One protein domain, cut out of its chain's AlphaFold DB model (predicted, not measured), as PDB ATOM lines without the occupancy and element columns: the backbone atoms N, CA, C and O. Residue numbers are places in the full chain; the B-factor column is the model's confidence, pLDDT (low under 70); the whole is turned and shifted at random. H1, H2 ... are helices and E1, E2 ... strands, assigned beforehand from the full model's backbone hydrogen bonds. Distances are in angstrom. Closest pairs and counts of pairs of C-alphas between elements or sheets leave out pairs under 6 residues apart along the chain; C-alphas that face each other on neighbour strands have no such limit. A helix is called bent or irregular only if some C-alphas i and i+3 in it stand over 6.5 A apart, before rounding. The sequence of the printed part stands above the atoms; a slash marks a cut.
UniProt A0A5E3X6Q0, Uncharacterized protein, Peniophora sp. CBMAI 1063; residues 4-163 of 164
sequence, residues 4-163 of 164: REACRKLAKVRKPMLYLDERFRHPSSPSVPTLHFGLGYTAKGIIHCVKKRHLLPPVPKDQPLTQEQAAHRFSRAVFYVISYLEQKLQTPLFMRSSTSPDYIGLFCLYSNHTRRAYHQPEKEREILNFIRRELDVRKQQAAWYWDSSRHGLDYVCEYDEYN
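What this domain is: This is residues 4 to 163 of the 164 residues of an uncharacterized protein of Peniophora sp. CBMAI 1063 (UniProt A0A5E3X6Q0). A small, strongly twisted sheet of four strands, E1 to E4, forms the middle, with H3 and H5 packed on it and H2 joining these two helices beyond the sheet. H1 and two long unnamed stretches, residues 14 to 34 and 147 to 163, lie toward the other end of the longest span. The printed part has 160 residues with five named helices and four named strands, in the order H1 E1 H2 H3 E2 E3 H4 H5 E4. The sheet's order is E2 E3 E1 E4, all antiparallel, and the class is mixed, helices and strands. The whole is compact, with a radius of gyration of the C-alphas of 16.9 A and spans of 55 by 40 by 26 A.

Where its parts are: H1, residues 4 to 13, begins with C-alpha 4 at (54.230, 50.040, 94.487) and is 14.8 A long. E1, residues 35 to 41, is 16.5 A long, and H2, residues 43 to 52, 14.1 A. H3, residues 67 to 89, is the longest helix, 32.9 A, from C-alpha 67 at (58.538, 29.975, 99.688). E2 is residues 94 to 97, E3 residues 105 to 111 and H4 residues 115 to 118. H5, residues 121 to 135, is 21.8 A long and irregular, with C-alphas 122 and 125 7.3 A apart. E4, residues 143 to 146, ends with C-alpha 146 at (54.232, 48.744, 77.612).

How they stand to each other: E2 and E3 form a hairpin, with N 94 and O 108 2.8 A apart, within hydrogen-bond range. N 39 and O 107 of E1 and E3 are 2.9 A apart, and N 36 and O 145 of E1 and E4 2.8 A. H3 and H5 on one face of the sheet make two layers, helices over a sheet. H5 is 9.5 A in height over the sheet and runs along the strands, at 4 degrees to E1 on the local plane. H2 touches H3, closest at the C-alphas of Ile 46 and Val 78, 6.3 A, at a steep tilt of 63 degrees. H2 touches H5, about perpendicular at 88 degrees, closest at the C-alphas of Gly 45 and Leu 135, 4.3 A. H4 only grazes the sheet, and H1 is not on it and touches no helix. E1, H2 H3, E2 and E3, H4 H5, E4 are split strand-helix-strand units, two strands running the same way with another between them, each with a right-handed crossover. Every O i to N i+4 pair is within hydrogen-bond range in H1, H2 and H3, and 9 of 11 in H5; H4 is too short for one.

The domain as a whole: The C-alphas of Ser 28 and Asp 62, the two farthest apart, are 56.8 A apart. The printed part has no cut. The links H1 to E1 and H2 to H3 are long. The mean pLDDT of the printed part is 92.5, and residues 28 and 30 are under 70.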
ATOM      1  N   ARG A   4      55.519  50.653  94.830       81.56
ATOM      2  CA  ARG A   4      54.230  50.040  94.487       81.56
ATOM      3  C   ARG A   4      53.169  51.068  94.090       81.56
ATOM      4  O   ARG A   4      52.367  50.801  93.197       81.56
ATOM      5  N   GLU A   5      53.132  52.223  94.749       87.06
ATOM      6  CA  GLU A   5      52.233  53.319  94.372       87.06
ATOM      7  C   GLU A   5      52.629  53.935  93.034       87.06
ATOM      8  O   GLU A   5      51.749  54.173  92.209       87.06
ATOM      9  N   ALA A   6      53.928  54.127  92.792       87.31
ATOM     10  CA  ALA A   6      54.433  54.638  91.524       87.31
ATOM     11  C   ALA A   6      54.062  53.701  90.361       87.31
ATOM     12  O   ALA A   6      53.456  54.146  89.390       87.31
ATOM     13  N   CYS A   7      54.276  52.385  90.500       84.62
ATOM     14  CA  CYS A   7      53.848  51.394  89.504       84.62
ATOM     15  C   CYS A   7      52.332  51.416  89.255       84.62
ATOM     16  O   CYS A   7      51.888  51.304  88.115       84.62
ATOM     17  N   ARG A   8      51.516  51.587  90.306       87.38
ATOM     18  CA  ARG A   8      50.053  51.691  90.161       87.38
ATOM     19  C   ARG A   8      49.634  52.950  89.416       87.38
ATOM     20  O   ARG A   8      48.703  52.883  88.621       87.38
ATOM     21  N   LYS A   9      50.275  54.089  89.685       90.56
ATOM     22  CA  LYS A   9      50.030  55.317  88.922       90.56
ATOM     23  C   LYS A   9      50.474  55.135  87.470       90.56
ATOM     24  O   LYS A   9      49.708  55.472  86.574       90.56
ATOM     25  N   LEU A  10      51.623  54.491  87.240       89.69
ATOM     26  CA  LEU A  10      52.150  54.246  85.899       89.69
ATOM     27  C   LEU A  10      51.175  53.399  85.081       89.69
ATOM     28  O   LEU A  10      50.844  53.745  83.956       89.69
ATOM     29  N   ALA A  11      50.635  52.334  85.675       88.81
ATOM     30  CA  ALA A  11      49.642  51.475  85.036       88.81
ATOM     31  C   ALA A  11      48.337  52.209  84.659       88.81
ATOM     32  O   ALA A  11      47.596  51.732  83.800       88.81
ATOM     33  N   LYS A  12      48.037  53.359  85.285       90.81
ATOM     34  CA  LYS A  12      46.869  54.186  84.941       90.81
ATOM     35  C   LYS A  12      47.111  55.075  83.724       90.81
ATOM     36  O   LYS A  12      46.160  55.281  82.977       90.81
ATOM     37  N   VAL A  13      48.327  55.586  83.536       92.44
ATOM     38  CA  VAL A  13      48.689  56.410  82.366       92.44
ATOM     39  C   VAL A  13      49.119  55.540  81.179       92.44
ATOM     40  O   VAL A  13      48.763  55.806  80.039       92.44
ATOM     41  N   ARG A  14      49.763  54.399  81.444       91.88
ATOM     42  CA  ARG A  14      50.236  53.415  80.457       91.88
ATOM     43  C   ARG A  14      49.360  52.159  80.436       91.88
ATOM     44  O   ARG A  14      49.833  51.041  80.664       91.88
ATOM     45  N   LYS A  15      48.056  52.339  80.196       91.75
ATOM     46  CA  LYS A  15      47.090  51.227  80.119       91.75
ATOM     47  C   LYS A  15      47.372  50.324  78.907       91.75
ATOM     48  O   LYS A  15      47.868  50.817  77.893       91.75
ATOM     49  N   PRO A  16      47.013  49.026  78.964       93.38
ATOM     50  CA  PRO A  16      46.991  48.183  77.775       93.38
ATOM     51  C   PRO A  16      46.047  48.754  76.711       93.38
ATOM     52  O   PRO A  16      44.948  49.204  77.041       93.38
ATOM     53  N   MET A  17      46.453  48.709  75.443       94.12
ATOM     54  CA  MET A  17      45.693  49.287  74.329       94.12
ATOM     55  C   MET A  17      45.251  48.199  73.351       94.12
ATOM     56  O   MET A  17      46.065  47.395  72.911       94.12
ATOM     57  N   LEU A  18      43.971  48.163  72.977       94.69
ATOM     58  CA  LEU A  18      43.481  47.193  71.984       94.69
ATOM     59  C   LEU A  18      44.062  47.459  70.589       94.69
ATOM     60  O   LEU A  18      44.342  46.529  69.837       94.69
ATOM     61  N   TYR A  19      44.302  48.731  70.284       94.81
ATOM     62  CA  TYR A  19      44.919  49.189  69.050       94.81
ATOM     63  C   TYR A  19      46.220  49.907  69.384       94.81
ATOM     64  O   TYR A  19      46.276  50.672  70.345       94.81
ATOM     65  N   LEU A  20      47.269  49.645  68.606       93.31
ATOM     66  CA  LEU A  20      48.521  50.379  68.744       93.31
ATOM     67  C   LEU A  20      48.290  51.826  68.313       93.31
ATOM     68  O   LEU A  20      47.816  52.044  67.196       93.31
ATOM     69  N   ASP A  21      48.647  52.772  69.179       92.69
ATOM     70  CA  ASP A  21      48.662  54.193  68.839       92.69
ATOM     71  C   ASP A  21      49.514  54.415  67.575       92.69
ATOM     72  O   ASP A  21      50.620  53.877  67.456       92.69
ATOM     73  N   GLU A  22      48.986  55.178  66.614       90.88
ATOM     74  CA  GLU A  22      49.645  55.454  65.330       90.88
ATOM     75  C   GLU A  22      51.048  56.040  65.530       90.88
ATOM     76  O   GLU A  22      51.976  55.696  64.794       90.88
ATOM     77  N   ARG A  23      51.236  56.830  66.594       90.94
ATOM     78  CA  ARG A  23      52.516  57.447  66.966       90.94
ATOM     79  C   ARG A  23      53.606  56.423  67.290       90.94
ATOM     80  O   ARG A  23      54.789  56.735  67.201       90.94
ATOM     81  N   PHE A  24      53.229  55.190  67.634       91.81
ATOM     82  CA  PHE A  24      54.154  54.109  67.986       91.81
ATOM     83  C   PHE A  24      54.285  53.029  66.903       91.81
ATOM     84  O   PHE A  24      55.057  52.079  67.082       91.81
ATOM     85  N   ARG A  25      53.541  53.125  65.788       84.56
ATOM     86  CA  ARG A  25      53.525  52.089  64.734       84.56
ATOM     87  C   ARG A  25      54.831  51.950  63.974       84.56
ATOM     88  O   ARG A  25      55.160  50.846  63.539       84.56
ATOM     89  N   HIS A  26      55.530  53.060  63.784       81.56
ATOM     90  CA  HIS A  26      56.732  53.136  62.971       81.56
ATOM     91  C   HIS A  26      57.887  53.597  63.846       81.56
ATOM     92  O   HIS A  26      58.203  54.785  63.854       81.56
ATOM     93  N   PRO A  27      58.505  52.686  64.614       77.69
ATOM     94  CA  PRO A  27      59.640  53.054  65.436       77.69
ATOM     95  C   PRO A  27      60.826  53.429  64.543       77.69
ATOM     96  O   PRO A  27      61.571  52.572  64.073       77.69
ATOM     97  N   SER A  28      60.968  54.725  64.288       69.44
ATOM     98  CA  SER A  28      62.064  55.342  63.539       69.44
ATOM     99  C   SER A  28      63.210  55.788  64.450       69.44
ATOM    100  O   SER A  28      64.292  56.103  63.964       69.44
ATOM    101  N   SER A  29      62.982  55.795  65.766       72.25
ATOM    102  CA  SER A  29      63.910  56.280  66.787       72.25
ATOM    103  C   SER A  29      63.849  55.405  68.049       72.25
ATOM    104  O   SER A  29      62.776  54.889  68.375       72.25
ATOM    105  N   PRO A  30      64.958  55.275  68.805       69.38
ATOM    106  CA  PRO A  30      64.966  54.689  70.148       69.38
ATOM    107  C   PRO A  30      64.065  55.407  71.167       69.38
ATOM    108  O   PRO A  30      63.777  54.834  72.212       69.38
ATOM    109  N   SER A  31      63.638  56.647  70.890       74.50
ATOM    110  CA  SER A  31      62.703  57.393  71.748       74.50
ATOM    111  C   SER A  31      61.280  56.831  71.711       74.50
ATOM    112  O   SER A  31      60.532  57.001  72.679       74.50
ATOM    113  N   VAL A  32      60.911  56.137  70.627       86.44
ATOM    114  CA  VAL A  32      59.608  55.482  70.496       86.44
ATOM    115  C   VAL A  32      59.558  54.306  71.472       86.44
ATOM    116  O   VAL A  32      60.433  53.439  71.419       86.44
ATOM    117  N   PRO A  33      58.547  54.234  72.352       91.62
ATOM    118  CA  PRO A  33      58.467  53.160  73.323       91.62
ATOM    119  C   PRO A  33      58.264  51.810  72.637       91.62
ATOM    120  O   PRO A  33      57.552  51.672  71.638       91.62
ATOM    121  N   THR A  34      58.831  50.777  73.249       93.00
ATOM    122  CA  THR A  34      58.535  49.391  72.896       93.00
ATOM    123  C   THR A  34      57.232  48.974  73.561       93.00
ATOM    124  O   THR A  34      57.122  48.963  74.791       93.00
ATOM    125  N   LEU A  35      56.277  48.547  72.740       94.69
ATOM    126  CA  LEU A  35      55.053  47.888  73.165       94.69
ATOM    127  C   LEU A  35      54.992  46.477  72.602       94.69
ATOM    128  O   LEU A  35      55.315  46.246  71.439       94.69
ATOM    129  N   HIS A  36      54.533  45.540  73.421       95.94
ATOM    130  CA  HIS A  36      54.396  44.133  73.070       95.94
ATOM    131  C   HIS A  36      52.928  43.770  72.891       95.94
ATOM    132  O   HIS A  36      52.107  44.055  73.762       95.94
ATOM    133  N   PHE A  37      52.600  43.126  71.773       97.19
ATOM    134  CA  PHE A  37      51.258  42.632  71.500       97.19
ATOM    135  C   PHE A  37      51.117  41.189  71.974       97.19
ATOM    136  O   PHE A  37      51.898  40.321  71.573       97.19
ATOM    137  N   GLY A  38      50.132  40.916  72.829       96.94
ATOM    138  CA  GLY A  38      49.992  39.594  73.425       96.94
ATOM    139  C   GLY A  38      48.857  39.450  74.425       96.94
ATOM    140  O   GLY A  38      47.897  40.219  74.433       96.94
ATOM    141  N   LEU A  39      48.989  38.431  75.274       97.44
ATOM    142  CA  LEU A  39      48.060  38.104  76.353       97.44
ATOM    143  C   LEU A  39      48.797  38.097  77.688       97.44
ATOM    144  O   LEU A  39      49.865  37.497  77.818       97.44
ATOM    145  N   GLY A  40      48.201  38.726  78.696       96.06
ATOM    146  CA  GLY A  40      48.690  38.629  80.065       96.06
ATOM    147  C   GLY A  40      48.336  37.292  80.705       96.06
ATOM    148  O   GLY A  40      47.196  36.842  80.606       96.06
ATOM    149  N   TYR A  41      49.287  36.672  81.398       96.25
ATOM    150  CA  TYR A  41      49.064  35.442  82.151       96.25
ATOM    151  C   TYR A  41      49.033  35.697  83.661       96.25
ATOM    152  O   TYR A  41      49.673  36.603  84.201       96.25
ATOM    153  N   THR A  42      48.289  34.848  84.367       96.19
ATOM    154  CA  THR A  42      48.171  34.856  85.832       96.19
ATOM    155  C   THR A  42      48.788  33.589  86.417       96.19
ATOM    156  O   THR A  42      48.944  32.587  85.716       96.19
ATOM    157  N   ALA A  43      49.077  33.580  87.723       95.75
ATOM    158  CA  ALA A  43      49.546  32.361  88.389       95.75
ATOM    159  C   ALA A  43      48.547  31.210  88.220       95.75
ATOM    160  O   ALA A  43      48.944  30.087  87.920       95.75
ATOM    161  N   LYS A  44      47.245  31.500  88.346       96.75
ATOM    162  CA  LYS A  44      46.177  30.511  88.155       96.75
ATOM    163  C   LYS A  44      46.216  29.903  86.751       96.75
ATOM    164  O   LYS A  44      46.167  28.682  86.643       96.75
ATOM    165  N   GLY A  45      46.369  30.723  85.709       97.56
ATOM    166  CA  GLY A  45      46.428  30.248  84.322       97.56
ATOM    167  C   GLY A  45      47.658  29.386  84.026       97.56
ATOM    168  O   GLY A  45      47.543  28.322  83.422       97.56
ATOM    169  N   ILE A  46      48.831  29.782  84.533       98.12
ATOM    170  CA  ILE A  46      50.063  28.987  84.400       98.12
ATOM    171  C   ILE A  46      49.915  27.635  85.108       98.12
ATOM    172  O   ILE A  46      50.174  26.591  84.513       98.12
ATOM    173  N   ILE A  47      49.445  27.632  86.359       96.69
ATOM    174  CA  ILE A  47      49.246  26.395  87.123       96.69
ATOM    175  C   ILE A  47      48.177  25.502  86.477       96.69
ATOM    176  O   ILE A  47      48.348  24.282  86.463       96.69
ATOM    177  N   HIS A  48      47.110  26.081  85.918       97.00
ATOM    178  CA  HIS A  48      46.110  25.345  85.145       97.00
ATOM    179  C   HIS A  48      46.761  24.615  83.963       97.00
ATOM    180  O   HIS A  48      46.635  23.393  83.863       97.00
ATOM    181  N   CYS A  49      47.510  25.335  83.122       98.19
ATOM    182  CA  CYS A  49      48.184  24.761  81.957       98.19
ATOM    183  C   CYS A  49      49.159  23.647  82.357       98.19
ATOM    184  O   CYS A  49      49.112  22.549  81.803       98.19
ATOM    185  N   VAL A  50      50.005  23.897  83.363       97.81
ATOM    186  CA  VAL A  50      50.981  22.913  83.851       97.81
ATOM    187  C   VAL A  50      50.309  21.634  84.329       97.81
ATOM    188  O   VAL A  50      50.779  20.551  83.989       97.81
ATOM    189  N   LYS A  51      49.217  21.734  85.095       96.00
ATOM    190  CA  LYS A  51      48.480  20.559  85.578       96.00
ATOM    191  C   LYS A  51      47.823  19.805  84.427       96.00
ATOM    192  O   LYS A  51      48.022  18.604  84.305       96.00
ATOM    193  N   LYS A  52      47.091  20.518  83.565       97.12
ATOM    194  CA  LYS A  52      46.379  19.959  82.405       97.12
ATOM    195  C   LYS A  52      47.312  19.224  81.439       97.12
ATOM    196  O   LYS A  52      46.903  18.257  80.806       97.12
ATOM    197  N   ARG A  53      48.541  19.715  81.279       97.69
ATOM    198  CA  ARG A  53      49.528  19.192  80.321       97.69
ATOM    199  C   ARG A  53      50.659  18.400  80.975       97.69
ATOM    200  O   ARG A  53      51.577  18.000  80.273       97.69
ATOM    201  N   HIS A  54      50.587  18.172  82.288       96.69
ATOM    202  CA  HIS A  54      51.602  17.462  83.073       96.69
ATOM    203  C   HIS A  54      53.036  17.993  82.853       96.69
ATOM    204  O   HIS A  54      53.989  17.226  82.771       96.69
ATOM    205  N   LEU A  55      53.197  19.322  82.773       96.81
ATOM    206  CA  LEU A  55      54.479  19.970  82.428       96.81
ATOM    207  C   LEU A  55      55.484  20.030  83.588       96.81
ATOM    208  O   LEU A  55      56.625  20.437  83.400       96.81
ATOM    209  N   LEU A  56      55.063  19.676  84.802       94.44
ATOM    210  CA  LEU A  56      55.931  19.599  85.972       94.44
ATOM    211  C   LEU A  56      55.637  18.325  86.768       94.44
ATOM    212  O   LEU A  56      54.464  17.970  86.919       94.44
ATOM    213  N   PRO A  57      56.665  17.699  87.370       91.12
ATOM    214  CA  PRO A  57      56.465  16.579  88.283       91.12
ATOM    215  C   PRO A  57      55.661  17.044  89.500       91.12
ATOM    216  O   PRO A  57      55.898  18.165  89.959       91.12
ATOM    217  N   PRO A  58      54.729  16.248  90.044       88.38
ATOM    218  CA  PRO A  58      53.934  16.641  91.206       88.38
ATOM    219  C   PRO A  58      54.820  16.957  92.420       88.38
ATOM    220  O   PRO A  58      55.934  16.453  92.539       88.38
ATOM    221  N   VAL A  59      54.328  17.814  93.316       88.00
ATOM    222  CA  VAL A  59      54.994  18.061  94.604       88.00
ATOM    223  C   VAL A  59      54.679  16.878  95.527       88.00
ATOM    224  O   VAL A  59      53.493  16.566  95.676       88.00
ATOM    225  N   PRO A  60      55.685  16.210  96.120       86.50
ATOM    226  CA  PRO A  60      55.451  15.159  97.106       86.50
ATOM    227  C   PRO A  60      54.628  15.689  98.285       86.50
ATOM    228  O   PRO A  60      54.880  16.789  98.770       86.50
ATOM    229  N   LYS A  61      53.637  14.918  98.751       84.06
ATOM    230  CA  LYS A  61      52.749  15.349  99.847       84.06
ATOM    231  C   LYS A  61      53.498  15.553 101.164       84.06
ATOM    232  O   LYS A  61      53.147  16.449 101.922       84.06
ATOM    233  N   ASP A  62      54.549  14.772 101.380       91.62
ATOM    234  CA  ASP A  62      55.273  14.722 102.653       91.62
ATOM    235  C   ASP A  62      56.412  15.753 102.735       91.62
ATOM    236  O   ASP A  62      57.117  15.828 103.736       91.62
ATOM    237  N   GLN A  63      56.607  16.558 101.684       88.31
ATOM    238  CA  GLN A  63      57.649  17.585 101.614       88.31
ATOM    239  C   GLN A  63      57.070  18.887 101.043       88.31
ATOM    240  O   GLN A  63      57.190  19.152  99.840       88.31
ATOM    241  N   PRO A  64      56.404  19.706 101.881       87.94
ATOM    242  CA  PRO A  64      55.913  21.004 101.448       87.94
ATOM    243  C   PRO A  64      57.082  21.890 101.008       87.94
ATOM    244  O   PRO A  64      58.147  21.901 101.620       87.94
ATOM    245  N   LEU A  65      56.873  22.645  99.930       91.81
ATOM    246  CA  LEU A  65      57.892  23.545  99.401       91.81
ATOM    247  C   LEU A  65      58.063  24.758 100.315       91.81
ATOM    248  O   LEU A  65      57.076  25.350 100.759       91.81
ATOM    249  N   THR A  66      59.306  25.197 100.499       94.25
ATOM    250  CA  THR A  66      59.581  26.535 101.034       94.25
ATOM    251  C   THR A  66      59.081  27.612 100.065       94.25
ATOM    252  O   THR A  66      58.836  27.352  98.882       94.25
ATOM    253  N   GLN A  67      58.953  28.854 100.539       93.50
ATOM    254  CA  GLN A  67      58.538  29.975  99.688       93.50
ATOM    255  C   GLN A  67      59.475  30.169  98.483       93.50
ATOM    256  O   GLN A  67      59.007  30.370  97.361       93.50
ATOM    257  N   GLU A  68      60.785  30.066  98.699       94.50
ATOM    258  CA  GLU A  68      61.792  30.181  97.643       94.50
ATOM    259  C   GLU A  68      61.675  29.039  96.624       94.50
ATOM    260  O   GLU A  68      61.632  29.275  95.415       94.50
ATOM    261  N   GLN A  69      61.516  27.800  97.097       94.06
ATOM    262  CA  GLN A  69      61.308  26.643  96.227       94.06
ATOM    263  C   GLN A  69      60.016  26.768  95.413       94.06
ATOM    264  O   GLN A  69      60.002  26.437  94.226       94.06
ATOM    265  N   ALA A  70      58.936  27.266  96.019       93.12
ATOM    266  CA  ALA A  70      57.678  27.524  95.331       93.12
ATOM    267  C   ALA A  70      57.834  28.605  94.247       93.12
ATOM    268  O   ALA A  70      57.338  28.421  93.133       93.12
ATOM    269  N   ALA A  71      58.567  29.686  94.532       93.50
ATOM    270  CA  ALA A  71      58.859  30.744  93.566       93.50
ATOM    271  C   ALA A  71      59.719  30.236  92.398       93.50
ATOM    272  O   ALA A  71      59.364  30.437  91.235       93.50
ATOM    273  N   HIS A  72      60.797  29.501  92.685       94.81
ATOM    274  CA  HIS A  72      61.648  28.892  91.661       94.81
ATOM    275  C   HIS A  72      60.866  27.894  90.795       94.81
ATOM    276  O   HIS A  72      60.940  27.911  89.564       94.81
ATOM    277  N   ARG A  73      60.039  27.055  91.424       95.38
ATOM    278  CA  ARG A  73      59.166  26.115  90.722       95.38
ATOM    279  C   ARG A  73      58.136  26.826  89.847       95.38
ATOM    280  O   ARG A  73      57.877  26.358  88.741       95.38
ATOM    281  N   PHE A  74      57.566  27.938  90.307       95.75
ATOM    282  CA  PHE A  74      56.660  28.749  89.497       95.75
ATOM    283  C   PHE A  74      57.384  29.389  88.308       95.75
ATOM    284  O   PHE A  74      56.874  29.326  87.196       95.75
ATOM    285  N   SER A  75      58.594  29.919  88.495       95.62
ATOM    286  CA  SER A  75      59.414  30.427  87.387       95.62
ATOM    287  C   SER A  75      59.625  29.351  86.312       95.62
ATOM    288  O   SER A  75      59.286  29.554  85.146       95.62
ATOM    289  N   ARG A  76      60.038  28.139  86.715       96.94
ATOM    290  CA  ARG A  76      60.143  26.979  85.808       96.94
ATOM    291  C   ARG A  76      58.816  26.617  85.141       96.94
ATOM    292  O   ARG A  76      58.808  26.263  83.968       96.94
ATOM    293  N   ALA A  77      57.701  26.707  85.868       97.75
ATOM    294  CA  ALA A  77      56.365  26.473  85.325       97.75
ATOM    295  C   ALA A  77      56.068  27.411  84.148       97.75
ATOM    296  O   ALA A  77      55.588  26.951  83.117       97.75
ATOM    297  N   VAL A  78      56.386  28.702  84.282       97.75
ATOM    298  CA  VAL A  78      56.198  29.678  83.201       97.75
ATOM    299  C   VAL A  78      57.050  29.309  81.983       97.75
ATOM    300  O   VAL A  78      56.513  29.260  80.877       97.75
ATOM    301  N   PHE A  79      58.331  28.974  82.183       97.69
ATOM    302  CA  PHE A  79      59.223  28.551  81.093       97.69
ATOM    303  C   PHE A  79      58.716  27.300  80.364       97.69
ATOM    304  O   PHE A  79      58.676  27.275  79.139       97.69
ATOM    305  N   TYR A  80      58.255  26.279  81.089       98.19
ATOM    306  CA  TYR A  80      57.702  25.090  80.438       98.19
ATOM    307  C   TYR A  80      56.398  25.364  79.697       98.19
ATOM    308  O   TYR A  80      56.163  24.765  78.650       98.19
ATOM    309  N   VAL A  81      55.558  26.269  80.204       98.50
ATOM    310  CA  VAL A  81      54.337  26.671  79.500       98.50
ATOM    311  C   VAL A  81      54.677  27.375  78.191       98.50
ATOM    312  O   VAL A  81      54.120  26.984  77.170       98.50
ATOM    313  N   ILE A  82      55.590  28.352  78.177       98.19
ATOM    314  CA  ILE A  82      55.939  29.035  76.921       98.19
ATOM    315  C   ILE A  82      56.569  28.066  75.915       98.19
ATOM    316  O   ILE A  82      56.091  28.008  74.787       98.19
ATOM    317  N   SER A  83      57.510  27.209  76.330       98.12
ATOM    318  CA  SER A  83      58.100  26.206  75.432       98.12
ATOM    319  C   SER A  83      57.060  25.223  74.884       98.12
ATOM    320  O   SER A  83      57.094  24.872  73.706       98.12
ATOM    321  N   TYR A  84      56.096  24.800  75.709       98.50
ATOM    322  CA  TYR A  84      54.979  23.966  75.260       98.50
ATOM    323  C   TYR A  84      54.115  24.679  74.208       98.50
ATOM    324  O   TYR A  84      53.759  24.079  73.191       98.50
ATOM    325  N   LEU A  85      53.770  25.948  74.448       98.38
ATOM    326  CA  LEU A  85      52.975  26.750  73.519       98.38
ATOM    327  C   LEU A  85      53.712  26.923  72.184       98.38
ATOM    328  O   LEU A  85      53.123  26.651  71.141       98.38
ATOM    329  N   GLU A  86      54.992  27.294  72.217       97.81
ATOM    330  CA  GLU A  86      55.835  27.447  71.024       97.81
ATOM    331  C   GLU A  86      55.934  26.146  70.225       97.81
ATOM    332  O   GLU A  86      55.741  26.151  69.010       97.81
ATOM    333  N   GLN A  87      56.151  25.010  70.900       97.88
ATOM    334  CA  GLN A  87      56.216  23.702  70.250       97.88
ATOM    335  C   GLN A  87      54.893  23.336  69.564       97.88
ATOM    336  O   GLN A  87      54.898  22.783  68.464       97.88
ATOM    337  N   LYS A  88      53.750  23.613  70.204       98.00
ATOM    338  CA  LYS A  88      52.429  23.282  69.644       98.00
ATOM    339  C   LYS A  88      51.998  24.215  68.524       98.00
ATOM    340  O   LYS A  88      51.308  23.763  67.619       98.00
ATOM    341  N   LEU A  89      52.393  25.479  68.593       96.31
ATOM    342  CA  LEU A  89      52.049  26.497  67.603       96.31
ATOM    343  C   LEU A  89      53.074  26.599  66.469       96.31
ATOM    344  O   LEU A  89      52.799  27.262  65.473       96.31
ATOM    345  N   GLN A  90      54.249  25.977  66.626       95.31
ATOM    346  CA  GLN A  90      55.390  26.106  65.715       95.31
ATOM    347  C   GLN A  90      55.711  27.577  65.412       95.31
ATOM    348  O   GLN A  90      55.964  27.967  64.275       95.31
ATOM    349  N   THR A  91      55.622  28.426  66.434       93.62
ATOM    350  CA  THR A  91      55.817  29.874  66.329       93.62
ATOM    351  C   THR A  91      56.504  30.362  67.598       93.62
ATOM    352  O   THR A  91      56.059  29.984  68.684       93.62
ATOM    353  N   PRO A  92      57.560  31.187  67.484       94.94
ATOM    354  CA  PRO A  92      58.218  31.761  68.649       94.94
ATOM    355  C   PRO A  92      57.278  32.716  69.389       94.94
ATOM    356  O   PRO A  92      56.527  33.478  68.776       94.94
ATOM    357  N   LEU A  93      57.351  32.688  70.714       97.00
ATOM    358  CA  LEU A  93      56.626  33.571  71.615       97.00
ATOM    359  C   LEU A  93      57.631  34.310  72.499       97.00
ATOM    360  O   LEU A  93      58.691  33.807  72.857       97.00
ATOM    361  N   PHE A  94      57.283  35.522  72.909       95.75
ATOM    362  CA  PHE A  94      58.135  36.333  73.767       95.75
ATOM    363  C   PHE A  94      57.516  36.463  75.149       95.75
ATOM    364  O   PHE A  94      56.375  36.895  75.293       95.75
ATOM    365  N   MET A  95      58.284  36.139  76.185       95.31
ATOM    366  CA  MET A  95      57.888  36.401  77.565       95.31
ATOM    367  C   MET A  95      58.327  37.805  77.985       95.31
ATOM    368  O   MET A  95      59.501  38.164  77.830       95.31
ATOM    369  N   ARG A  96      57.404  38.603  78.526       93.88
ATOM    370  CA  ARG A  96      57.689  39.953  79.039       93.88
ATOM    371  C   ARG A  96      57.000  40.207  80.370       93.88
ATOM    372  O   ARG A  96      55.967  39.615  80.668       93.88
ATOM    373  N   SER A  97      57.577  41.097  81.164       88.44
ATOM    374  CA  SER A  97      56.954  41.578  82.395       88.44
ATOM    375  C   SER A  97      55.761  42.483  82.071       88.44
ATOM    376  O   SER A  97      55.744  43.170  81.049       88.44
ATOM    377  N   SER A  98      54.743  42.454  82.929       82.38
ATOM    378  CA  SER A  98      53.531  43.266  82.786       82.38
ATOM    379  C   SER A  98      53.627  44.520  83.654       82.38
ATOM    380  O   SER A  98      53.929  44.425  84.842       82.38
ATOM    381  N   THR A  99      53.301  45.692  83.099       79.56
ATOM    382  CA  THR A  99      53.015  46.898  83.902       79.56
ATOM    383  C   THR A  99      51.624  46.854  84.539       79.56
ATOM    384  O   THR A  99      51.368  47.558  85.514       79.56
ATOM    385  N   SER A 100      50.710  46.039  83.999       80.88
ATOM    386  CA  SER A 100      49.363  45.871  84.545       80.88
ATOM    387  C   SER A 100      49.412  45.034  85.828       80.88
ATOM    388  O   SER A 100      50.033  43.967  85.824       80.88
ATOM    389  N   PRO A 101      48.722  45.466  86.902       79.44
ATOM    390  CA  PRO A 101      48.684  44.748  88.174       79.44
ATOM    391  C   PRO A 101      47.892  43.433  88.113       79.44
ATOM    392  O   PRO A 101      47.994  42.627  89.036       79.44
ATOM    393  N   ASP A 102      47.108  43.216  87.056       86.00
ATOM    394  CA  ASP A 102      46.231  42.048  86.918       86.00
ATOM    395  C   ASP A 102      46.978  40.813  86.393       86.00
ATOM    396  O   ASP A 102      46.496  39.683  86.515       86.00
ATOM    397  N   TYR A 103      48.166  41.016  85.818       91.06
ATOM    398  CA  TYR A 103      48.955  39.976  85.169       91.06
ATOM    399  C   TYR A 103      50.362  39.911  85.754       91.06
ATOM    400  O   TYR A 103      50.972  40.927  86.068       91.06
ATOM    401  N   ILE A 104      50.894  38.695  85.865       91.50
ATOM    402  CA  ILE A 104      52.268  38.471  86.336       91.50
ATOM    403  C   ILE A 104      53.266  38.769  85.216       91.50
ATOM    404  O   ILE A 104      54.349  39.294  85.448       91.50
ATOM    405  N   GLY A 105      52.883  38.443  83.990       93.94
ATOM    406  CA  GLY A 105      53.651  38.719  82.792       93.94
ATOM    407  C   GLY A 105      52.787  38.512  81.562       93.94
ATOM    408  O   GLY A 105      51.570  38.343  81.660       93.94
ATOM    409  N   LEU A 106      53.429  38.547  80.408       96.25
ATOM    410  CA  LEU A 106      52.806  38.533  79.100       96.25
ATOM    411  C   LEU A 106      53.447  37.444  78.240       96.25
ATOM    412  O   LEU A 106      54.671  37.290  78.248       96.25
ATOM    413  N   PHE A 107      52.622  36.735  77.473       97.75
ATOM    414  CA  PHE A 107      53.069  36.009  76.288       97.75
ATOM    415  C   PHE A 107      52.728  36.840  75.060       97.75
ATOM    416  O   PHE A 107      51.557  37.090  74.763       97.75
ATOM    417  N   CYS A 108      53.770  37.284  74.372       97.31
ATOM    418  CA  CYS A 108      53.698  38.239  73.284       97.31
ATOM    419  C   CYS A 108      54.038  37.565  71.961       97.31
ATOM    420  O   CYS A 108      54.933  36.726  71.896       97.31
ATOM    421  N   LEU A 109      53.343  37.964  70.902       97.50
ATOM    422  CA  LEU A 109      53.615  37.489  69.546       97.50
ATOM    423  C   LEU A 109      54.732  38.303  68.895       97.50
ATOM    424  O   LEU A 109      55.556  37.771  68.161       97.50
ATOM    425  N   TYR A 110      54.755  39.606  69.167       96.25
ATOM    426  CA  TYR A 110      55.722  40.553  68.626       96.25
ATOM    427  C   TYR A 110      55.645  41.879  69.388       96.25
ATOM    428  O   TYR A 110      54.752  42.092  70.213       96.25
ATOM    429  N   SER A 111      56.572  42.787  69.098       95.50
ATOM    430  CA  SER A 111      56.503  44.187  69.510       95.50
ATOM    431  C   SER A 111      56.251  45.101  68.317       95.50
ATOM    432  O   SER A 111      56.337  44.668  67.169       95.50
ATOM    433  N   ASN A 112      55.988  46.383  68.555       94.88
ATOM    434  CA  ASN A 112      55.908  47.383  67.486       94.88
ATOM    435  C   ASN A 112      57.221  47.482  66.681       94.88
ATOM    436  O   ASN A 112      57.176  47.762  65.488       94.88
ATOM    437  N   HIS A 113      58.368  47.142  67.281       92.88
ATOM    438  CA  HIS A 113      59.666  47.073  66.593       92.88
ATOM    439  C   HIS A 113      59.889  45.770  65.816       92.88
ATOM    440  O   HIS A 113      60.627  45.765  64.835       92.88
ATOM    441  N   THR A 114      59.277  44.658  66.229       93.25
ATOM    442  CA  THR A 114      59.480  43.351  65.578       93.25
ATOM    443  C   THR A 114      58.298  42.908  64.719       93.25
ATOM    444  O   THR A 114      58.396  41.907  64.010       93.25
ATOM    445  N   ARG A 115      57.196  43.671  64.708       92.50
ATOM    446  CA  ARG A 115      55.950  43.349  63.998       92.50
ATOM    447  C   ARG A 115      56.188  42.949  62.545       92.50
ATOM    448  O   ARG A 115      55.644  41.946  62.111       92.50
ATOM    449  N   ARG A 116      57.035  43.671  61.803       90.31
ATOM    450  CA  ARG A 116      57.308  43.366  60.385       90.31
ATOM    451  C   ARG A 116      57.863  41.953  60.162       90.31
ATOM    452  O   ARG A 116      57.586  41.369  59.125       90.31
ATOM    453  N   ALA A 117      58.635  41.425  61.111       90.81
ATOM    454  CA  ALA A 117      59.273  40.116  60.990       90.81
ATOM    455  C   ALA A 117      58.405  38.963  61.523       90.81
ATOM    456  O   ALA A 117      58.518  37.847  61.029       90.81
ATOM    457  N   TYR A 118      57.550  39.219  62.518       93.12
ATOM    458  CA  TYR A 118      56.846  38.163  63.265       93.12
ATOM    459  C   TYR A 118      55.317  38.186  63.121       93.12
ATOM    460  O   TYR A 118      54.648  37.252  63.562       93.12
ATOM    461  N   HIS A 119      54.736  39.235  62.536       92.81
ATOM    462  CA  HIS A 119      53.288  39.338  62.369       92.81
ATOM    463  C   HIS A 119      52.782  38.327  61.334       92.81
ATOM    464  O   HIS A 119      53.136  38.388  60.159       92.81
ATOM    465  N   GLN A 120      51.917  37.421  61.791       91.44
ATOM    466  CA  GLN A 120      51.299  36.368  60.987       91.44
ATOM    467  C   GLN A 120      49.773  36.566  60.972       91.44
ATOM    468  O   GLN A 120      49.076  35.911  61.750       91.44
ATOM    469  N   PRO A 121      49.229  37.467  60.132       90.38
ATOM    470  CA  PRO A 121      47.825  37.888  60.211       90.38
ATOM    471  C   PRO A 121      46.833  36.724  60.082       90.38
ATOM    472  O   PRO A 121      45.822  36.689  60.779       90.38
ATOM    473  N   GLU A 122      47.148  35.736  59.244       92.44
ATOM    474  CA  GLU A 122      46.292  34.568  59.006       92.44
ATOM    475  C   GLU A 122      46.208  33.630  60.221       92.44
ATOM    476  O   GLU A 122      45.167  33.023  60.466       92.44
ATOM    477  N   LYS A 123      47.284  33.538  61.014       94.25
ATOM    478  CA  LYS A 123      47.394  32.620  62.161       94.25
ATOM    479  C   LYS A 123      47.213  33.303  63.510       94.25
ATOM    480  O   LYS A 123      46.994  32.627  64.511       94.25
ATOM    481  N   GLU A 124      47.281  34.631  63.567       95.69
ATOM    482  CA  GLU A 124      47.266  35.396  64.816       95.69
ATOM    483  C   GLU A 124      46.053  35.051  65.686       95.69
ATOM    484  O   GLU A 124      46.188  34.742  66.872       95.69
ATOM    485  N   ARG A 125      44.856  35.028  65.090       95.75
ATOM    486  CA  ARG A 125      43.624  34.689  65.811       95.75
ATOM    487  C   ARG A 125      43.664  33.269  66.374       95.75
ATOM    488  O   ARG A 125      43.221  33.055  67.504       95.75
ATOM    489  N   GLU A 126      44.169  32.313  65.600       96.69
ATOM    490  CA  GLU A 126      44.293  30.914  66.012       96.69
ATOM    491  C   GLU A 126      45.281  30.771  67.173       96.69
ATOM    492  O   GLU A 126      44.926  30.208  68.211       96.69
ATOM    493  N   ILE A 127      46.468  31.367  67.038       97.44
ATOM    494  CA  ILE A 127      47.511  31.404  68.067       97.44
ATOM    495  C   ILE A 127      46.946  31.969  69.375       97.44
ATOM    496  O   ILE A 127      47.034  31.332  70.427       97.44
ATOM    497  N   LEU A 128      46.303  33.138  69.321       97.75
ATOM    498  CA  LEU A 128      45.740  33.778  70.509       97.75
ATOM    499  C   LEU A 128      44.634  32.928  71.147       97.75
ATOM    500  O   LEU A 128      44.572  32.809  72.369       97.75
ATOM    501  N   ASN A 129      43.766  32.305  70.347       97.69
ATOM    502  CA  ASN A 129      42.721  31.419  70.861       97.69
ATOM    503  C   ASN A 129      43.295  30.164  71.522       97.69
ATOM    504  O   ASN A 129      42.785  29.731  72.559       97.69
ATOM    505  N   PHE A 130      44.365  29.607  70.958       97.94
ATOM    506  CA  PHE A 130      45.075  28.484  71.551       97.94
ATOM    507  C   PHE A 130      45.649  28.867  72.918       97.94
ATOM    508  O   PHE A 130      45.351  28.197  73.907       97.94
ATOM    509  N   ILE A 131      46.381  29.984  73.001       98.12
ATOM    510  CA  ILE A 131      46.963  30.478  74.258       98.12
ATOM    511  C   ILE A 131      45.862  30.721  75.302       98.12
ATOM    512  O   ILE A 131      45.970  30.237  76.429       98.12
ATOM    513  N   ARG A 132      44.752  31.382  74.931       98.31
ATOM    514  CA  ARG A 132      43.606  31.607  75.836       98.31
ATOM    515  C   ARG A 132      43.050  30.312  76.414       98.31
ATOM    516  O   ARG A 132      42.711  30.266  77.594       98.31
ATOM    517  N   ARG A 133      42.921  29.274  75.584       97.75
ATOM    518  CA  ARG A 133      42.395  27.967  75.997       97.75
ATOM    519  C   ARG A 133      43.357  27.228  76.921       97.75
ATOM    520  O   ARG A 133      42.903  26.531  77.823       97.75
ATOM    521  N   GLU A 134      44.659  27.330  76.682       98.12
ATOM    522  CA  GLU A 134      45.658  26.674  77.531       98.12
ATOM    523  C   GLU A 134      45.832  27.375  78.880       98.12
ATOM    524  O   GLU A 134      46.048  26.698  79.880       98.12
ATOM    525  N   LEU A 135      45.657  28.696  78.933       97.25
ATOM    526  CA  LEU A 135      45.752  29.486  80.166       97.25
ATOM    527  C   LEU A 135      44.418  29.699  80.897       97.25
ATOM    528  O   LEU A 135      44.404  30.334  81.948       97.25
ATOM    529  N   ASP A 136      43.311  29.202  80.347       96.50
ATOM    530  CA  ASP A 136      41.944  29.414  80.846       96.50
ATOM    531  C   ASP A 136      41.546  30.900  81.004       96.50
ATOM    532  O   ASP A 136      40.892  31.316  81.957       96.50
ATOM    533  N   VAL A 137      41.928  31.730  80.027       93.25
ATOM    534  CA  VAL A 137      41.652  33.183  79.980       93.25
ATOM    535  C   VAL A 137      40.731  33.547  78.811       93.25
ATOM    536  O   VAL A 137      40.959  34.489  78.058       93.25
ATOM    537  N   ARG A 138      39.649  32.780  78.637       88.62
ATOM    538  CA  ARG A 138      38.794  32.811  77.429       88.62
ATOM    539  C   ARG A 138      38.210  34.183  77.069       88.62
ATOM    540  O   ARG A 138      37.941  34.426  75.900       88.62
ATOM    541  N   LYS A 139      38.000  35.061  78.056       91.31
ATOM    542  CA  LYS A 139      37.414  36.401  77.863       91.31
ATOM    543  C   LYS A 139      38.453  37.498  77.603       91.31
ATOM    544  O   LYS A 139      38.075  38.615  77.271       91.31
ATOM    545  N   GLN A 140      39.741  37.210  77.780       94.62
ATOM    546  CA  GLN A 140      40.795  38.209  77.646       94.62
ATOM    547  C   GLN A 140      41.035  38.544  76.172       94.62
ATOM    548  O   GLN A 140      41.322  37.662  75.361       94.62
ATOM    549  N   GLN A 141      40.967  39.823  75.820       95.50
ATOM    550  CA  GLN A 141      41.392  40.297  74.505       95.50
ATOM    551  C   GLN A 141      42.908  40.494  74.483       95.50
ATOM    552  O   GLN A 141      43.508  40.833  75.502       95.50
ATOM    553  N   ALA A 142      43.525  40.242  73.327       96.50
ATOM    554  CA  ALA A 142      44.928  40.593  73.153       96.50
ATOM    555  C   ALA A 142      45.050  42.115  73.066       96.50
ATOM    556  O   ALA A 142      44.163  42.775  72.523       96.50
ATOM    557  N   ALA A 143      46.123  42.653  73.623       96.75
ATOM    558  CA  ALA A 143      46.362  44.084  73.684       96.75
ATOM    559  C   ALA A 143      47.856  44.381  73.544       96.75
ATOM    560  O   ALA A 143      48.706  43.493  73.638       96.75
ATOM    561  N   TRP A 144      48.154  45.651  73.323       96.06
ATOM    562  CA  TRP A 144      49.478  46.241  73.344       96.06
ATOM    563  C   TRP A 144      49.819  46.669  74.763       96.06
ATOM    564  O   TRP A 144      49.106  47.471  75.368       96.06
ATOM    565  N   TYR A 145      50.914  46.135  75.286       94.81
ATOM    566  CA  TYR A 145      51.400  46.399  76.631       94.81
ATOM    567  C   TYR A 145      52.750  47.096  76.575       94.81
ATOM    568  O   TYR A 145      53.610  46.735  75.775       94.81
ATOM    569  N   TRP A 146      52.955  48.057  77.465       93.56
ATOM    570  CA  TRP A 146      54.232  48.744  77.612       93.56
ATOM    571  C   TRP A 146      55.316  47.788  78.111       93.56
ATOM    572  O   TRP A 146      55.081  46.996  79.026       93.56
ATOM    573  N   ASP A 147      56.510  47.867  77.525       90.62
ATOM    574  CA  ASP A 147      57.671  47.122  78.008       90.62
ATOM    575  C   ASP A 147      58.124  47.678  79.363       90.62
ATOM    576  O   ASP A 147      58.826  48.684  79.425       90.62
ATOM    577  N   SER A 148      57.742  47.024  80.460       85.31
ATOM    578  CA  SER A 148      58.102  47.480  81.806       85.31
ATOM    579  C   SER A 148      59.604  47.417  82.093       85.31
ATOM    580  O   SER A 148      60.070  48.085  83.010       85.31
ATOM    581  N   SER A 149      60.351  46.574  81.371       85.44
ATOM    582  CA  SER A 149      61.785  46.375  81.598       85.44
ATOM    583  C   SER A 149      62.617  47.509  81.003       85.44
ATOM    584  O   SER A 149      63.671  47.825  81.543       85.44
ATOM    585  N   ARG A 150      62.157  48.110  79.899       85.00
ATOM    586  CA  ARG A 150      62.838  49.237  79.234       85.00
ATOM    587  C   ARG A 150      62.156  50.584  79.457       85.00
ATOM    588  O   ARG A 150      62.828  51.603  79.516       85.00
ATOM    589  N   HIS A 151      60.836  50.581  79.606       88.06
ATOM    590  CA  HIS A 151      59.990  51.771  79.695       88.06
ATOM    591  C   HIS A 151      59.226  51.787  81.029       88.06
ATOM    592  O   HIS A 151      58.001  51.933  81.077       88.06
ATOM    593  N   GLY A 152      59.974  51.572  82.117       86.19
ATOM    594  CA  GLY A 152      59.495  51.591  83.500       86.19
ATOM    595  C   GLY A 152      59.299  53.008  84.054       86.19
ATOM    596  O   GLY A 152      58.929  53.925  83.321       86.19
ATOM    597  N   LEU A 153      59.528  53.185  85.359       88.44
ATOM    598  CA  LEU A 153      59.309  54.461  86.059       88.44
ATOM    599  C   LEU A 153      60.247  55.583  85.595       88.44
ATOM    600  O   LEU A 153      59.820  56.729  85.550       88.44
ATOM    601  N   ASP A 154      61.481  55.247  85.223       88.56
ATOM    602  CA  ASP A 154      62.505  56.235  84.851       88.56
ATOM    603  C   ASP A 154      62.408  56.678  83.383       88.56
ATOM    604  O   ASP A 154      63.119  57.577  82.943       88.56
ATOM    605  N   TYR A 155      61.538  56.034  82.602       90.00
ATOM    606  CA  TYR A 155      61.331  56.393  81.206       90.00
ATOM    607  C   TYR A 155      60.324  57.532  81.077       90.00
ATOM    608  O   TYR A 155      59.187  57.417  81.547       90.00
ATOM    609  N   VAL A 156      60.723  58.570  80.344       90.69
ATOM    610  CA  VAL A 156      59.879  59.699  79.949       90.69
ATOM    611  C   VAL A 156      59.507  59.531  78.480       90.69
ATOM    612  O   VAL A 156      60.373  59.464  77.608       90.69
ATOM    613  N   CYS A 157      58.211  59.421  78.214       90.50
ATOM    614  CA  CYS A 157      57.663  59.422  76.868       90.50
ATOM    615  C   CYS A 157      57.655  60.849  76.317       90.50
ATOM    616  O   CYS A 157      57.465  61.802  77.068       90.50
ATOM    617  N   GLU A 158      57.795  60.992  75.002       90.81
ATOM    618  CA  GLU A 158      57.655  62.281  74.310       90.81
ATOM    619  C   GLU A 158      56.242  62.877  74.443       90.81
ATOM    620  O   GLU A 158      56.065  64.084  74.329       90.81
ATOM    621  N   TYR A 159      55.239  62.037  74.714       91.06
ATOM    622  CA  TYR A 159      53.855  62.462  74.896       91.06
ATOM    623  C   TYR A 159      53.483  62.452  76.384       91.06
ATOM    624  O   TYR A 159      53.495  61.396  77.033       91.06
ATOM    625  N   ASP A 160      53.158  63.633  76.912       91.25
ATOM    626  CA  ASP A 160      52.955  63.893  78.342       91.25
ATOM    627  C   ASP A 160      51.856  63.040  78.978       91.25
ATOM    628  O   ASP A 160      51.956  62.671  80.149       91.25
ATOM    629  N   GLU A 161      50.833  62.643  78.220       93.38
ATOM    630  CA  GLU A 161      49.738  61.823  78.738       93.38
ATOM    631  C   GLU A 161      50.168  60.408  79.177       93.38
ATOM    632  O   GLU A 161      49.414  59.730  79.881       93.38
ATOM    633  N   TYR A 162      51.371  59.961  78.793       92.19
ATOM    634  CA  TYR A 162      51.951  58.678  79.210       92.19
ATOM    635  C   TYR A 162      53.011  58.807  80.313       92.19
ATOM    636  O   TYR A 162      53.645  57.800  80.666       92.19
ATOM    637  N   ASN A 163      53.221  60.010  80.850       91.44
ATOM    638  CA  ASN A 163      54.178  60.292  81.918       91.44
ATOM    639  C   ASN A 163      53.493  60.340  83.297       91.44
ATOM    640  O   ASN A 163      52.266  60.400  83.399       91.44
TER     641      ASN A 163